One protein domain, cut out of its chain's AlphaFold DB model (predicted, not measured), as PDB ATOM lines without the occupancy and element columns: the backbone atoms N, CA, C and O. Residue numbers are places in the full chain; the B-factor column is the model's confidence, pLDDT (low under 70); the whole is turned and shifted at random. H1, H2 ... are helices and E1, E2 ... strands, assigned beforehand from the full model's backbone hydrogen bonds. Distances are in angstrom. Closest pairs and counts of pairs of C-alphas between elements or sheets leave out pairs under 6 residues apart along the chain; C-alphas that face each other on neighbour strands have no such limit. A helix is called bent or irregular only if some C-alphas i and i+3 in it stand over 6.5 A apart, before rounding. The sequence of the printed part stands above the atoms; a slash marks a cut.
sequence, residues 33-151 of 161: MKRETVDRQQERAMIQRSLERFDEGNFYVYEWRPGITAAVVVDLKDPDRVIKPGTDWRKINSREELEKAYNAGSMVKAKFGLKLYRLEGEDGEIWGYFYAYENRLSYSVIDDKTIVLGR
ATOM      1  N   MET A  33     168.908 150.663 125.225       88.19
ATOM      2  CA  MET A  33     168.725 149.288 125.679       88.19
ATOM      3  C   MET A  33     167.849 149.280 126.925       88.19
ATOM      4  O   MET A  33     168.261 149.778 127.976       88.19
ATOM      5  N   LYS A  34     166.643 148.721 126.819       85.19
ATOM      6  CA  LYS A  34     165.708 148.615 127.947       85.19
ATOM      7  C   LYS A  34     165.481 147.164 128.309       85.19
ATOM      8  O   LYS A  34     165.391 146.302 127.444       85.19
ATOM      9  N   ARG A  35     165.378 146.881 129.605       82.69
ATOM     10  CA  ARG A  35     165.052 145.536 130.079       82.69
ATOM     11  C   ARG A  35     163.621 145.191 129.670       82.69
ATOM     12  O   ARG A  35     162.705 145.912 130.048       82.69
ATOM     13  N   GLU A  36     163.458 144.097 128.932       83.06
ATOM     14  CA  GLU A  36     162.149 143.674 128.423       83.06
ATOM     15  C   GLU A  36     161.372 142.885 129.476       83.06
ATOM     16  O   GLU A  36     160.168 143.057 129.630       83.06
ATOM     17  N   THR A  37     162.060 142.016 130.219       74.06
ATOM     18  CA  THR A  37     161.397 141.042 131.090       74.06
ATOM     19  C   THR A  37     161.640 141.320 132.562       74.06
ATOM     20  O   THR A  37     162.773 141.515 133.029       74.06
ATOM     21  N   VAL A  38     160.552 141.290 133.328       70.94
ATOM     22  CA  VAL A  38     160.597 141.425 134.788       70.94
ATOM     23  C   VAL A  38     160.907 140.069 135.428       70.94
ATOM     24  O   VAL A  38     161.729 140.002 136.347       70.94
ATOM     25  N   ASP A  39     160.346 138.989 134.869       79.38
ATOM     26  CA  ASP A  39     160.431 137.623 135.395       79.38
ATOM     27  C   ASP A  39     160.888 136.562 134.367       79.38
ATOM     28  O   ASP A  39     161.047 136.813 133.169       79.38
ATOM     29  N   ARG A  40     161.121 135.339 134.867       77.69
ATOM     30  CA  ARG A  40     161.626 134.196 134.086       77.69
ATOM     31  C   ARG A  40     160.599 133.598 133.118       77.69
ATOM     32  O   ARG A  40     161.008 132.958 132.150       77.69
ATOM     33  N   GLN A  41     159.303 133.726 133.384       83.62
ATOM     34  CA  GLN A  41     158.251 133.153 132.544       83.62
ATOM     35  C   GLN A  41     158.094 133.969 131.260       83.62
ATOM     36  O   GLN A  41     158.087 133.387 130.176       83.62
ATOM     37  N   GLN A  42     158.067 135.300 131.371       82.31
ATOM     38  CA  GLN A  42     158.053 136.201 130.212       82.31
ATOM     39  C   GLN A  42     159.264 135.965 129.305       82.31
ATOM     40  O   GLN A  42     159.159 135.918 128.083       82.31
ATOM     41  N   GLU A  43     160.420 135.744 129.919       83.00
ATOM     42  CA  GLU A  43     161.661 135.482 129.208       83.00
ATOM     43  C   GLU A  43     161.651 134.158 128.435       83.00
ATOM     44  O   GLU A  43     162.088 134.112 127.286       83.00
ATOM     45  N   ARG A  44     161.101 133.092 129.029       84.44
ATOM     46  CA  ARG A  44     160.888 131.817 128.328       84.44
ATOM     47  C   ARG A  44     159.905 131.964 127.171       84.44
ATOM     48  O   ARG A  44     160.166 131.431 126.099       84.44
ATOM     49  N   ALA A  45     158.815 132.701 127.371       87.00
ATOM     50  CA  ALA A  45     157.830 132.943 126.322       87.00
ATOM     51  C   ALA A  45     158.440 133.702 125.133       87.00
ATOM     52  O   ALA A  45     158.145 133.385 123.985       87.00
ATOM     53  N   MET A  46     159.329 134.664 125.395       86.19
ATOM     54  CA  MET A  46     160.032 135.387 124.335       86.19
ATOM     55  C   MET A  46     161.047 134.513 123.597       86.19
ATOM     56  O   MET A  46     161.071 134.556 122.372       86.19
ATOM     57  N   ILE A  47     161.817 133.674 124.300       87.81
ATOM     58  CA  ILE A  47     162.695 132.683 123.651       87.81
ATOM     59  C   ILE A  47     161.882 131.762 122.737       87.81
ATOM     60  O   ILE A  47     162.235 131.580 121.574       87.81
ATOM     61  N   GLN A  48     160.775 131.222 123.247       90.62
ATOM     62  CA  GLN A  48     159.899 130.334 122.488       90.62
ATOM     63  C   GLN A  48     159.347 131.032 121.239       90.62
ATOM     64  O   GLN A  48     159.438 130.505 120.133       90.62
ATOM     65  N   ARG A  49     158.870 132.270 121.391       90.12
ATOM     66  CA  ARG A  49     158.389 133.087 120.272       90.12
ATOM     67  C   ARG A  49     159.485 133.361 119.240       90.12
ATOM     68  O   ARG A  49     159.199 133.361 118.049       90.12
ATOM     69  N   SER A  50     160.725 133.599 119.668       89.00
ATOM     70  CA  SER A  50     161.862 133.777 118.757       89.00
ATOM     71  C   SER A  50     162.173 132.513 117.952       89.00
ATOM     72  O   SER A  50     162.534 132.627 116.786       89.00
ATOM     73  N   LEU A  51     162.015 131.326 118.546       92.56
ATOM     74  CA  LEU A  51     162.168 130.049 117.841       92.56
ATOM     75  C   LEU A  51     161.053 129.835 116.811       92.56
ATOM     76  O   LEU A  51     161.320 129.434 115.680       92.56
ATOM     77  N   GLU A  52     159.810 130.142 117.185       93.31
ATOM     78  CA  GLU A  52     158.642 130.028 116.304       93.31
ATOM     79  C   GLU A  52     158.711 131.000 115.121       93.31
ATOM     80  O   GLU A  52     158.390 130.630 113.994       93.31
ATOM     81  N   ARG A  53     159.179 132.229 115.370       91.50
ATOM     82  CA  ARG A  53     159.284 133.316 114.384       91.50
ATOM     83  C   ARG A  53     160.690 133.457 113.802       91.50
ATOM     84  O   ARG A  53     161.085 134.547 113.392       91.50
ATOM     85  N   PHE A  54     161.463 132.372 113.765       93.19
ATOM     86  CA  PHE A  54     162.843 132.396 113.273       93.19
ATOM     87  C   PHE A  54     162.964 132.980 111.855       93.19
ATOM     88  O   PHE A  54     163.888 133.728 111.554       93.19
ATOM     89  N   ASP A  55     161.995 132.705 110.986       92.50
ATOM     90  CA  ASP A  55     162.048 133.169 109.597       92.50
ATOM     91  C   ASP A  55     161.756 134.675 109.454       92.50
ATOM     92  O   ASP A  55     162.061 135.286 108.427       92.50
ATOM     93  N   GLU A  56     161.231 135.310 110.502       91.25
ATOM     94  CA  GLU A  56     160.858 136.727 110.519       91.25
ATOM     95  C   GLU A  56     161.998 137.647 110.987       91.25
ATOM     96  O   GLU A  56     161.924 138.859 110.802       91.25
ATOM     97  N   GLY A  57     163.074 137.091 111.553       91.62
ATOM     98  CA  GLY A  57     164.207 137.850 112.089       91.62
ATOM     99  C   GLY A  57     165.552 137.432 111.499       91.62
ATOM    100  O   GLY A  57     165.675 136.388 110.859       91.62
ATOM    101  N   ASN A  58     166.581 138.254 111.698       95.31
ATOM    102  CA  ASN A  58     167.960 137.779 111.651       95.31
ATOM    103  C   ASN A  58     168.437 137.518 113.079       95.31
ATOM    104  O   ASN A  58     168.116 138.257 114.006       95.31
ATOM    105  N   PHE A  59     169.219 136.460 113.252       96.31
ATOM    106  CA  PHE A  59     169.702 136.045 114.559       96.31
ATOM    107  C   PHE A  59     171.220 136.000 114.538       96.31
ATOM    108  O   PHE A  59     171.821 135.391 113.649       96.31
ATOM    109  N   TYR A  60     171.838 136.634 115.527       96.88
ATOM    110  CA  TYR A  60     173.284 136.681 115.681       96.88
ATOM    111  C   TYR A  60     173.672 136.173 117.060       96.88
ATOM    112  O   TYR A  60     173.031 136.512 118.052       96.88
ATOM    113  N   VAL A  61     174.734 135.379 117.135       96.06
ATOM    114  CA  VAL A  61     175.279 134.869 118.394       96.06
ATOM    115  C   VAL A  61     176.704 135.359 118.593       96.06
ATOM    116  O   VAL A  61     177.502 135.366 117.655       96.06
ATOM    117  N   TYR A  62     177.008 135.742 119.829       95.44
ATOM    118  CA  TYR A  62     178.362 135.972 120.315       95.44
ATOM    119  C   TYR A  62     178.698 134.892 121.339       95.44
ATOM    120  O   TYR A  62     177.978 134.709 122.328       95.44
ATOM    121  N   GLU A  63     179.804 134.192 121.128       93.38
ATOM    122  CA  GLU A  63     180.326 133.194 122.056       93.38
ATOM    123  C   GLU A  63     181.665 133.685 122.612       93.38
ATOM    124  O   GLU A  63     182.546 134.074 121.854       93.38
ATOM    125  N   TRP A  64     181.845 133.665 123.937       89.69
ATOM    126  CA  TRP A  64     183.163 133.969 124.521       89.69
ATOM    127  C   TRP A  64     184.184 132.882 124.191       89.69
ATOM    128  O   TRP A  64     185.370 133.140 124.009       89.69
ATOM    129  N   ARG A  65     183.694 131.646 124.132       88.19
ATOM    130  CA  ARG A  65     184.417 130.450 123.718       88.19
ATOM    131  C   ARG A  65     183.409 129.437 123.174       88.19
ATOM    132  O   ARG A  65     182.241 129.522 123.560       88.19
ATOM    133  N   PRO A  66     183.824 128.494 122.309       86.75
ATOM    134  CA  PRO A  66     182.908 127.542 121.684       86.75
ATOM    135  C   PRO A  66     181.989 126.862 122.705       86.75
ATOM    136  O   PRO A  66     182.465 126.294 123.689       86.75
ATOM    137  N   GLY A  67     180.672 126.945 122.491       84.56
ATOM    138  CA  GLY A  67     179.674 126.358 123.385       84.56
ATOM    139  C   GLY A  67     179.346 127.187 124.629       84.56
ATOM    140  O   GLY A  67     178.562 126.731 125.460       84.56
ATOM    141  N   ILE A  68     179.902 128.395 124.773       88.06
ATOM    142  CA  ILE A  68     179.524 129.357 125.813       88.06
ATOM    143  C   ILE A  68     178.978 130.618 125.157       88.06
ATOM    144  O   ILE A  68     179.706 131.565 124.849       88.06
ATOM    145  N   THR A  69     177.659 130.629 124.988       92.12
ATOM    146  CA  THR A  69     176.927 131.771 124.449       92.12
ATOM    147  C   THR A  69     176.902 132.919 125.452       92.12
ATOM    148  O   THR A  69     176.330 132.814 126.537       92.12
ATOM    149  N   ALA A  70     177.524 134.028 125.059       91.56
ATOM    150  CA  ALA A  70     177.552 135.272 125.814       91.56
ATOM    151  C   ALA A  70     176.318 136.125 125.524       91.56
ATOM    152  O   ALA A  70     175.738 136.714 126.442       91.56
ATOM    153  N   ALA A  71     175.930 136.188 124.246       93.69
ATOM    154  CA  ALA A  71     174.758 136.924 123.817       93.69
ATOM    155  C   ALA A  71     174.112 136.353 122.553       93.69
ATOM    156  O   ALA A  71     174.784 135.776 121.699       93.69
ATOM    157  N   VAL A  72     172.806 136.582 122.432       95.00
ATOM    158  CA  VAL A  72     172.032 136.376 121.202       95.00
ATOM    159  C   VAL A  72     171.316 137.682 120.880       95.00
ATOM    160  O   VAL A  72     170.662 138.235 121.759       95.00
ATOM    161  N   VAL A  73     171.432 138.178 119.652       95.69
ATOM    162  CA  VAL A  73     170.704 139.353 119.155       95.69
ATOM    163  C   VAL A  73     169.693 138.900 118.115       95.69
ATOM    164  O   VAL A  73     170.020 138.128 117.214       95.69
ATOM    165  N   VAL A  74     168.473 139.397 118.263       95.00
ATOM    166  CA  VAL A  74     167.365 139.256 117.327       95.00
ATOM    167  C   VAL A  74     167.168 140.602 116.652       95.00
ATOM    168  O   VAL A  74     166.774 141.568 117.298       95.00
ATOM    169  N   ASP A  75     167.441 140.642 115.362       93.62
ATOM    170  CA  ASP A  75     167.169 141.760 114.468       93.62
ATOM    171  C   ASP A  75     165.800 141.529 113.824       93.62
ATOM    172  O   ASP A  75     165.615 140.577 113.055       93.62
ATOM    173  N   LEU A  76     164.811 142.336 114.217       88.88
ATOM    174  CA  LEU A  76     163.476 142.276 113.634       88.88
ATOM    175  C   LEU A  76     163.579 142.949 112.271       88.88
ATOM    176  O   LEU A  76     163.669 144.168 112.212       88.88
ATOM    177  N   LYS A  77     163.617 142.150 111.200       78.56
ATOM    178  CA  LYS A  77     163.846 142.615 109.826       78.56
ATOM    179  C   LYS A  77     163.002 143.856 109.525       78.56
ATOM    180  O   LYS A  77     161.792 143.754 109.331       78.56
ATOM    181  N   ASP A  78     163.663 145.000 109.457       83.50
ATOM    182  CA  ASP A  78     163.076 146.296 109.142       83.50
ATOM    183  C   ASP A  78     163.807 146.834 107.899       83.50
ATOM    184  O   ASP A  78     165.038 146.827 107.868       83.50
ATOM    185  N   PRO A  79     163.102 147.233 106.825       78.06
ATOM    186  CA  PRO A  79     163.752 147.715 105.607       78.06
ATOM    187  C   PRO A  79     164.513 149.032 105.810       78.06
ATOM    188  O   PRO A  79     165.416 149.343 105.033       78.06
ATOM    189  N   ASP A  80     164.157 149.800 106.835       83.81
ATOM    190  CA  ASP A  80     164.716 151.110 107.126       83.81
ATOM    191  C   ASP A  80     165.839 151.071 108.156       83.81
ATOM    192  O   ASP A  80     166.455 152.109 108.389       83.81
ATOM    193  N   ARG A  81     166.128 149.920 108.769       87.44
ATOM    194  CA  ARG A  81     167.127 149.794 109.834       87.44
ATOM    195  C   ARG A  81     167.936 148.523 109.719       87.44
ATOM    196  O   ARG A  81     167.464 147.490 109.266       87.44
ATOM    197  N   VAL A  82     169.183 148.594 110.164       89.69
ATOM    198  CA  VAL A  82     170.117 147.484 110.037       89.69
ATOM    199  C   VAL A  82     170.904 147.294 111.324       89.69
ATOM    200  O   VAL A  82     171.662 148.164 111.759       89.69
ATOM    201  N   ILE A  83     170.802 146.093 111.887       93.25
ATOM    202  CA  ILE A  83     171.740 145.600 112.893       93.25
ATOM    203  C   ILE A  83     172.793 144.749 112.182       93.25
ATOM    204  O   ILE A  83     172.527 143.632 111.738       93.25
ATOM    205  N   LYS A  84     174.017 145.267 112.068       94.12
ATOM    206  CA  LYS A  84     175.134 144.540 111.452       94.12
ATOM    207  C   LYS A  84     175.890 143.716 112.498       94.12
ATOM    208  O   LYS A  84     176.239 144.255 113.552       94.12
ATOM    209  N   PRO A  85     176.221 142.445 112.214       95.31
ATOM    210  CA  PRO A  85     177.126 141.691 113.068       95.31
ATOM    211  C   PRO A  85     178.523 142.326 113.040       95.31
ATOM    212  O   PRO A  85     179.024 142.690 111.975       95.31
ATOM    213  N   GLY A  86     179.155 142.451 114.205       94.12
ATOM    214  CA  GLY A  86     180.592 142.722 114.281       94.12
ATOM    215  C   GLY A  86     181.426 141.482 113.972       94.12
ATOM    216  O   GLY A  86     180.892 140.399 113.757       94.12
ATOM    217  N   THR A  87     182.750 141.630 114.011       91.31
ATOM    218  CA  THR A  87     183.719 140.606 113.578       91.31
ATOM    219  C   THR A  87     183.511 139.219 114.194       91.31
ATOM    220  O   THR A  87     183.567 138.233 113.468       91.31
ATOM    221  N   ASP A  88     183.234 139.129 115.498       93.25
ATOM    222  CA  ASP A  88     183.096 137.835 116.190       93.25
ATOM    223  C   ASP A  88     181.637 137.353 116.294       93.25
ATOM    224  O   ASP A  88     181.343 136.361 116.963       93.25
ATOM    225  N   TRP A  89     180.697 138.073 115.678       96.44
ATOM    226  CA  TRP A  89     179.295 137.679 115.669       96.44
ATOM    227  C   TRP A  89     179.033 136.710 114.527       96.44
ATOM    228  O   TRP A  89     179.326 136.986 113.364       96.44
ATOM    229  N   ARG A  90     178.396 135.586 114.845       96.25
ATOM    230  CA  ARG A  90     177.993 134.595 113.851       96.25
ATOM    231  C   ARG A  90     176.500 134.694 113.589       96.25
ATOM    232  O   ARG A  90     175.706 134.713 114.529       96.25
ATOM    233  N   LYS A  91     176.104 134.700 112.315       96.62
ATOM    234  CA  LYS A  91     174.698 134.534 111.939       96.62
ATOM    235  C   LYS A  91     174.245 133.103 112.231       96.62
ATOM    236  O   LYS A  91     174.939 132.145 111.887       96.62
ATOM    237  N   ILE A  92     173.087 132.977 112.860       96.88
ATOM    238  CA  ILE A  92     172.403 131.712 113.091       96.88
ATOM    239  C   ILE A  92     171.532 131.421 111.870       96.88
ATOM    240  O   ILE A  92     170.741 132.274 111.464       96.88
ATOM    241  N   ASN A  93     171.687 130.234 111.282       96.44
ATOM    242  CA  ASN A  93     171.036 129.894 110.010       96.44
ATOM    243  C   ASN A  93     169.904 128.869 110.144       96.44
ATOM    244  O   ASN A  93     169.224 128.598 109.158       96.44
ATOM    245  N   SER A  94     169.682 128.315 111.338       96.56
ATOM    246  CA  SER A  94     168.582 127.383 111.585       96.56
ATOM    247  C   SER A  94     167.972 127.551 112.978       96.56
ATOM    248  O   SER A  94     168.595 128.100 113.894       96.56
ATOM    249  N   ARG A  95     166.747 127.040 113.144       95.75
ATOM    250  CA  ARG A  95     166.042 127.029 114.434       95.75
ATOM    251  C   ARG A  95     166.785 126.187 115.467       95.75
ATOM    252  O   ARG A  95     166.887 126.595 116.619       95.75
ATOM    253  N   GLU A  96     167.361 125.065 115.048       95.50
ATOM    254  CA  GLU A  96     168.139 124.169 115.908       95.50
ATOM    255  C   GLU A  96     169.405 124.860 116.426       95.50
ATOM    256  O   GLU A  96     169.763 124.723 117.597       95.50
ATOM    257  N   GLU A  97     170.083 125.646 115.582       95.50
ATOM    258  CA  GLU A  97     171.223 126.449 116.024       95.50
ATOM    259  C   GLU A  97     170.810 127.543 117.018       95.50
ATOM    260  O   GLU A  97     171.540 127.794 117.981       95.50
ATOM    261  N   LEU A  98     169.651 128.180 116.813       94.62
ATOM    262  CA  LEU A  98     169.116 129.187 117.735       94.62
ATOM    263  C   LEU A  98     168.779 128.569 119.095       94.62
ATOM    264  O   LEU A  98     169.172 129.098 120.136       94.62
ATOM    265  N   GLU A  99     168.093 127.430 119.092       94.00
ATOM    266  CA  GLU A  99     167.768 126.684 120.304       94.00
ATOM    267  C   GLU A  99     169.044 126.272 121.045       94.00
ATOM    268  O   GLU A  99     169.170 126.485 122.256       94.00
ATOM    269  N   LYS A 100     170.043 125.765 120.313       93.31
ATOM    270  CA  LYS A 100     171.350 125.422 120.873       93.31
ATOM    271  C   LYS A 100     172.045 126.634 121.491       93.31
ATOM    272  O   LYS A 100     172.617 126.491 122.567       93.31
ATOM    273  N   ALA A 101     171.981 127.811 120.866       92.94
ATOM    274  CA  ALA A 101     172.558 129.038 121.416       92.94
ATOM    275  C   ALA A 101     171.876 129.452 122.735       92.94
ATOM    276  O   ALA A 101     172.553 129.749 123.722       92.94
ATOM    277  N   TYR A 102     170.542 129.397 122.808       90.75
ATOM    278  CA  TYR A 102     169.825 129.666 124.060       90.75
ATOM    279  C   TYR A 102     170.160 128.646 125.157       90.75
ATOM    280  O   TYR A 102     170.380 129.028 126.312       90.75
ATOM    281  N   ASN A 103     170.268 127.365 124.799       89.25
ATOM    282  CA  ASN A 103     170.638 126.297 125.726       89.25
ATOM    283  C   ASN A 103     172.093 126.421 126.207       89.25
ATOM    284  O   ASN A 103     172.353 126.266 127.399       89.25
ATOM    285  N   ALA A 104     173.036 126.774 125.333       86.75
ATOM    286  CA  ALA A 104     174.431 127.046 125.691       86.75
ATOM    287  C   ALA A 104     174.566 128.275 126.610       86.75
ATOM    288  O   ALA A 104     175.407 128.310 127.511       86.75
ATOM    289  N   GLY A 105     173.673 129.257 126.462       80.81
ATOM    290  CA  GLY A 105     173.556 130.392 127.376       80.81
ATOM    291  C   GLY A 105     173.070 130.015 128.781       80.81
ATOM    292  O   GLY A 105     173.242 130.803 129.709       80.81
ATOM    293  N   SER A 106     172.496 128.823 128.998       76.12
ATOM    294  CA  SER A 106     171.928 128.422 130.298       76.12
ATOM    295  C   SER A 106     172.959 128.380 131.432       76.12
ATOM    296  O   SER A 106     172.646 128.783 132.554       76.12
ATOM    297  N   MET A 107     174.206 127.985 131.150       73.69
ATOM    298  CA  MET A 107     175.294 128.001 132.135       73.69
ATOM    299  C   MET A 107     175.654 129.427 132.552       73.69
ATOM    300  O   MET A 107     175.765 129.736 133.741       73.69
ATOM    301  N   VAL A 108     175.798 130.318 131.572       75.62
ATOM    302  CA  VAL A 108     176.051 131.742 131.816       75.62
ATOM    303  C   VAL A 108     174.847 132.358 132.534       75.62
ATOM    304  O   VAL A 108     175.016 133.173 133.436       75.62
ATOM    305  N   LYS A 109     173.625 131.906 132.237       76.00
ATOM    306  CA  LYS A 109     172.397 132.349 132.904       76.00
ATOM    307  C   LYS A 109     172.338 131.912 134.359       76.00
ATOM    308  O   LYS A 109     171.963 132.718 135.202       76.00
ATOM    309  N   ALA A 110     172.721 130.678 134.665       75.94
ATOM    310  CA  ALA A 110     172.777 130.189 136.036       75.94
ATOM    311  C   ALA A 110     173.813 130.957 136.871       75.94
ATOM    312  O   ALA A 110     173.561 131.253 138.035       75.94
ATOM    313  N   LYS A 111     174.957 131.305 136.267       76.75
ATOM    314  CA  LYS A 111     176.077 131.944 136.971       76.75
ATOM    315  C   LYS A 111     175.979 133.468 137.053       76.75
ATOM    316  O   LYS A 111     176.346 134.048 138.067       76.75
ATOM    317  N   PHE A 112     175.510 134.108 135.989       75.62
ATOM    318  CA  PHE A 112     175.542 135.560 135.826       75.62
ATOM    319  C   PHE A 112     174.142 136.155 135.597       75.62
ATOM    320  O   PHE A 112     173.914 137.327 135.857       75.62
ATOM    321  N   GLY A 113     173.154 135.357 135.191       76.69
ATOM    322  CA  GLY A 113     171.788 135.842 134.980       76.69
ATOM    323  C   GLY A 113     171.638 136.596 133.663       76.69
ATOM    324  O   GLY A 113     171.470 137.816 133.661       76.69
ATOM    325  N   LEU A 114     171.664 135.864 132.540       80.81
ATOM    326  CA  LEU A 114     171.227 136.408 131.256       80.81
ATOM    327  C   LEU A 114     169.777 136.855 131.362       80.81
ATOM    328  O   LEU A 114     168.945 136.151 131.940       80.81
ATOM    329  N   LYS A 115     169.518 138.024 130.786       86.75
ATOM    330  CA  LYS A 115     168.213 138.666 130.729       86.75
ATOM    331  C   LYS A 115     167.926 139.108 129.303       86.75
ATOM    332  O   LYS A 115     168.854 139.345 128.527       86.75
ATOM    333  N   LEU A 116     166.641 139.242 128.997       89.25
ATOM    334  CA  LEU A 116     166.172 139.812 127.743       89.25
ATOM    335  C   LEU A 116     166.065 141.337 127.843       89.25
ATOM    336  O   LEU A 116     165.505 141.890 128.797       89.25
ATOM    337  N   TYR A 117     166.555 142.002 126.811       90.56
ATOM    338  CA  TYR A 117     166.489 143.440 126.619       90.56
ATOM    339  C   TYR A 117     165.939 143.737 125.223       90.56
ATOM    340  O   TYR A 117     166.107 142.932 124.306       90.56
ATOM    341  N   ARG A 118     165.301 144.893 125.056       91.44
ATOM    342  CA  ARG A 118     164.961 145.459 123.749       91.44
ATOM    343  C   ARG A 118     165.999 146.482 123.314       91.44
ATOM    344  O   ARG A 118     166.541 147.211 124.150       91.44
ATOM    345  N   LEU A 119     166.215 146.541 122.008       91.31
ATOM    346  CA  LEU A 119     166.901 147.621 121.313       91.31
ATOM    347  C   LEU A 119     165.834 148.566 120.778       91.31
ATOM    348  O   LEU A 119     164.997 148.162 119.973       91.31
ATOM    349  N   GLU A 120     165.842 149.796 121.275       90.06
ATOM    350  CA  GLU A 120     164.838 150.811 120.978       90.06
ATOM    351  C   GLU A 120     165.506 152.025 120.324       90.06
ATOM    352  O   GLU A 120     166.528 152.505 120.815       90.06
ATOM    353  N   GLY A 121     164.938 152.523 119.229       85.69
ATOM    354  CA  GLY A 121     165.315 153.798 118.623       85.69
ATOM    355  C   GLY A 121     164.948 154.985 119.514       85.69
ATOM    356  O   GLY A 121     164.315 154.844 120.563       85.69
ATOM    357  N   GLU A 122     165.344 156.193 119.112       81.44
ATOM    358  CA  GLU A 122     164.997 157.402 119.873       81.44
ATOM    359  C   GLU A 122     163.498 157.716 119.869       81.44
ATOM    360  O   GLU A 122     162.979 158.237 120.856       81.44
ATOM    361  N   ASP A 123     162.829 157.349 118.783       81.56
ATOM    362  CA  ASP A 123     161.390 157.431 118.533       81.56
ATOM    363  C   ASP A 123     160.566 156.373 119.286       81.56
ATOM    364  O   ASP A 123     159.336 156.420 119.276       81.56
ATOM    365  N   GLY A 124     161.225 155.441 119.978       82.62
ATOM    366  CA  GLY A 124     160.566 154.338 120.671       82.62
ATOM    367  C   GLY A 124     160.365 153.092 119.810       82.62
ATOM    368  O   GLY A 124     159.797 152.108 120.295       82.62
ATOM    369  N   GLU A 125     160.826 153.097 118.556       86.81
ATOM    370  CA  GLU A 125     160.667 151.959 117.656       86.81
ATOM    371  C   GLU A 125     161.592 150.808 118.052       86.81
ATOM    372  O   GLU A 125     162.738 151.003 118.455       86.81
ATOM    373  N   ILE A 126     161.091 149.575 117.969       89.25
ATOM    374  CA  ILE A 126     161.838 148.391 118.400       89.25
ATOM    375  C   ILE A 126     162.651 147.871 117.220       89.25
ATOM    376  O   ILE A 126     162.097 147.307 116.284       89.25
ATOM    377  N   TRP A 127     163.969 148.002 117.309       91.38
ATOM    378  CA  TRP A 127     164.901 147.470 116.313       91.38
ATOM    379  C   TRP A 127     165.089 145.964 116.487       91.38
ATOM    380  O   TRP A 127     165.318 145.214 115.543       91.38
ATOM    381  N   GLY A 128     165.024 145.506 117.731       91.62
ATOM    382  CA  GLY A 128     165.358 144.136 118.038       91.62
ATOM    383  C   GLY A 128     165.302 143.819 119.512       91.62
ATOM    384  O   GLY A 128     164.928 144.636 120.355       91.62
ATOM    385  N   TYR A 129     165.740 142.611 119.817       92.06
ATOM    386  CA  TYR A 129     165.932 142.151 121.179       92.06
ATOM    387  C   TYR A 129     167.319 141.568 121.324       92.06
ATOM    388  O   TYR A 129     167.932 141.125 120.356       92.06
ATOM    389  N   PHE A 130     167.811 141.506 122.549       92.25
ATOM    390  CA  PHE A 130     169.006 140.741 122.824       92.25
ATOM    391  C   PHE A 130     168.959 140.088 124.185       92.25
ATOM    392  O   PHE A 130     168.352 140.566 125.144       92.25
ATOM    393  N   TYR A 131     169.637 138.959 124.241       90.19
ATOM    394  CA  TYR A 131     169.793 138.134 125.408       90.19
ATOM    395  C   TYR A 131     171.236 138.263 125.862       90.19
ATOM    396  O   TYR A 131     172.128 137.859 125.127       90.19
ATOM    397  N   ALA A 132     171.487 138.858 127.027       88.44
ATOM    398  CA  ALA A 132     172.846 139.057 127.530       88.44
ATOM    399  C   ALA A 132     172.880 139.182 129.055       88.44
ATOM    400  O   ALA A 132     171.870 139.434 129.719       88.44
ATOM    401  N   TYR A 133     174.072 139.034 129.622       82.88
ATOM    402  CA  TYR A 133     174.331 139.381 131.015       82.88
ATOM    403  C   TYR A 133     174.400 140.908 131.196       82.88
ATOM    404  O   TYR A 133     175.036 141.599 130.403       82.88
ATOM    405  N   GLU A 134     173.752 141.432 132.246       75.12
ATOM    406  CA  GLU A 134     173.912 142.821 132.727       75.12
ATOM    407  C   GLU A 134     173.756 143.950 131.687       75.12
ATOM    408  O   GLU A 134     174.377 145.000 131.817       75.12
ATOM    409  N   ASN A 135     172.914 143.778 130.663       82.50
ATOM    410  CA  ASN A 135     172.712 144.795 129.621       82.50
ATOM    411  C   ASN A 135     174.018 145.164 128.878       82.50
ATOM    412  O   ASN A 135     174.195 146.294 128.436       82.50
ATOM    413  N   ARG A 136     174.974 144.226 128.785       81.38
ATOM    414  CA  ARG A 136     176.337 144.482 128.282       81.38
ATOM    415  C   ARG A 136     176.491 144.265 126.775       81.38
ATOM    416  O   ARG A 136     177.495 143.708 126.331       81.38
ATOM    417  N   LEU A 137     175.504 144.683 125.985       88.00
ATOM    418  CA  LEU A 137     175.660 144.692 124.535       88.00
ATOM    419  C   LEU A 137     176.394 145.969 124.118       88.00
ATOM    420  O   LEU A 137     175.840 147.063 124.157       88.00
ATOM    421  N   SER A 138     177.654 145.823 123.721       89.44
ATOM    422  CA  SER A 138     178.394 146.909 123.078       89.44
ATOM    423  C   SER A 138     177.919 147.052 121.632       89.44
ATOM    424  O   SER A 138     177.705 146.045 120.959       89.44
ATOM    425  N   TYR A 139     177.816 148.277 121.128       91.50
ATOM    426  CA  TYR A 139     177.560 148.559 119.717       91.50
ATOM    427  C   TYR A 139     178.183 149.906 119.330       91.50
ATOM    428  O   TYR A 139     178.497 150.723 120.195       91.50
ATOM    429  N   SER A 140     178.358 150.137 118.032       90.19
ATOM    430  CA  SER A 140     178.703 151.445 117.472       90.19
ATOM    431  C   SER A 140     177.638 151.884 116.475       90.19
ATOM    432  O   SER A 140     177.207 151.077 115.650       90.19
ATOM    433  N   VAL A 141     177.248 153.153 116.526       90.19
ATOM    434  CA  VAL A 141     176.343 153.764 115.545       90.19
ATOM    435  C   VAL A 141     177.169 154.169 114.327       90.19
ATOM    436  O   VAL A 141     178.182 154.851 114.474       90.19
ATOM    437  N   ILE A 142     176.777 153.698 113.146       89.31
ATOM    438  CA  ILE A 142     177.423 154.064 111.876       89.31
ATOM    439  C   ILE A 142     176.696 155.247 111.242       89.31
ATOM    440  O   ILE A 142     177.330 156.169 110.738       89.31
ATOM    441  N   ASP A 143     175.369 155.208 111.301       86.62
ATOM    442  CA  ASP A 143     174.445 156.234 110.836       86.62
ATOM    443  C   ASP A 143     173.109 156.069 111.574       86.62
ATOM    444  O   ASP A 143     172.950 155.155 112.387       86.62
ATOM    445  N   ASP A 144     172.137 156.925 111.259       83.50
ATOM    446  CA  ASP A 144     170.852 156.977 111.959       83.50
ATOM    447  C   ASP A 144     170.063 155.665 111.949       83.50
ATOM    448  O   ASP A 144     169.225 155.426 112.821       83.50
ATOM    449  N   LYS A 145     170.345 154.809 110.971       88.56
ATOM    450  CA  LYS A 145     169.610 153.588 110.664       88.56
ATOM    451  C   LYS A 145     170.456 152.335 110.866       88.56
ATOM    452  O   LYS A 145     169.948 151.230 110.698       88.56
ATOM    453  N   THR A 146     171.724 152.474 111.253       90.44
ATOM    454  CA  THR A 146     172.666 151.356 111.281       90.44
ATOM    455  C   THR A 146     173.485 151.327 112.558       90.44
ATOM    456  O   THR A 146     174.287 152.224 112.832       90.44
ATOM    457  N   ILE A 147     173.395 150.205 113.273       93.06
ATOM    458  CA  ILE A 147     174.338 149.861 114.338       93.06
ATOM    459  C   ILE A 147     175.182 148.654 113.947       93.06
ATOM    460  O   ILE A 147     174.737 147.761 113.224       93.06
ATOM    461  N   VAL A 148     176.408 148.607 114.455       95.12
ATOM    462  CA  VAL A 148     177.287 147.437 114.368       95.12
ATOM    463  C   VAL A 148     177.466 146.872 115.765       95.12
ATOM    464  O   VAL A 148     177.848 147.591 116.691       95.12
ATOM    465  N   LEU A 149     177.191 145.581 115.919       95.56
ATOM    466  CA  LEU A 149     177.353 144.883 117.185       95.56
ATOM    467  C   LEU A 149     178.835 144.795 117.556       95.56
ATOM    468  O   LEU A 149     179.668 144.339 116.779       95.56
ATOM    469  N   GLY A 150     179.168 145.219 118.767       93.38
ATOM    470  CA  GLY A 150     180.515 145.171 119.316       93.38
ATOM    471  C   GLY A 150     180.777 143.900 120.119       93.38
ATOM    472  O   GLY A 150     179.937 143.009 120.242       93.38
ATOM    473  N   ARG A 151     181.970 143.827 120.708       92.50
ATOM    474  CA  ARG A 151     182.362 142.729 121.594       92.50
ATOM    475  C   ARG A 151     181.527 142.718 122.875       92.50
ATOM    476  O   ARG A 151     181.347 143.755 123.516       92.50
TER     477      ARG A 151
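AT A GLANCE: This is residues 33 to 151 of the 161 residues of an uncharacterized protein of Desulfobacteraceae bacterium (UniProt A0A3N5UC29). A strongly twisted sheet of five strands has two helices, H1 and H2, packed over one face, while a small sheet of three short strands is partly face to face with its other face. H2 covers the E3 and E2 part of the large sheet, and H1 crosses its strands over E5. The printed part has 119 residues, with two named helices and eight named strands in the order E1 H1 E2 E3 E4 H2 E5 E6 E7 E8; its class is mixed, helices and strands. The large sheet runs E1 E5 E6 E3 E2, all antiparallel, and the small one E4 E8 E7, mixed. The whole is compact and rounded, with a radius of gyration of the C-alphas of 13.2 A and spans of 36 by 30 by 27 A.

IN THESE COORDINATES: E1, residues 33 to 35, begins at C-alpha 33 (168.725, 149.288, 125.679). H1 is residues 40 to 52, 18.5 A long. The hairpin of E2, residues 57 to 65, 24.5 A, and E3, residues 68 to 76, 23.9 A, follows. E4 is residues 82 to 84. H2, residues 95 to 112, 24.9 A, begins at C-alpha 95 (166.042, 127.029, 114.434). E5, residues 114 to 120, 18.8 A, and E6, residues 126 to 133, 19.9 A, form a hairpin. So do E7, residues 139 to 143, and E8, residues 146 to 149, which ends at C-alpha 149 (177.353, 144.883, 117.185).

HOW THE PARTS SIT: In the large sheet, N 34 and O 118 of E1 and E5 are 3.1 A apart, N 117 and O 130 of E5 and E6 2.8 A, N 74 and O 129 of E3 and E6 2.8 A, and N 60 and O 73 of E2 and E3 2.9 A. H1 and H2 are on the same face, making two layers, helices on one face of a sheet. H1, at a height of 9.9 A over the sheet, lies over E5 and only just over E6, where 3 of its C-alphas fall. H2, at 7.3 A, lies over E3 and E2, with the C-alphas of Thr 69 and Gly 105 closest to each other at 4.7 A. H1 and H2 touch, closest at the C-alphas of Leu 51 and Arg 95, 6.0 A, at a shallow tilt of 20 degrees, opposite ways. Every O i to N i+4 pair is within hydrogen-bond range in H1, and 12 of 14 are in H2, which has a kink of 28 degrees near residue 106. H2 is irregular, but only just: C-alphas 104 and 107 are 6.6 A apart. The two sheets form a sandwich, two sheets face to face, with best planes 24 degrees apart; the closest C-alphas of E3 and E4 are those of Asp 75 and Ile 83, 6.2 A. E4 and E8 are parallel, N 84 and O 147 at 2.8 A; E8 and E7 are antiparallel, N 148 and O 140 at 2.9 A.

THE WHOLE: The two C-alphas farthest apart, those of Asp 80 and Lys 111, are 37.2 A apart. The printed part has no cut and no long link; E4 to H2 is short, the others tight. The mean pLDDT of the printed part is 88.4, and no printed residue is under 70.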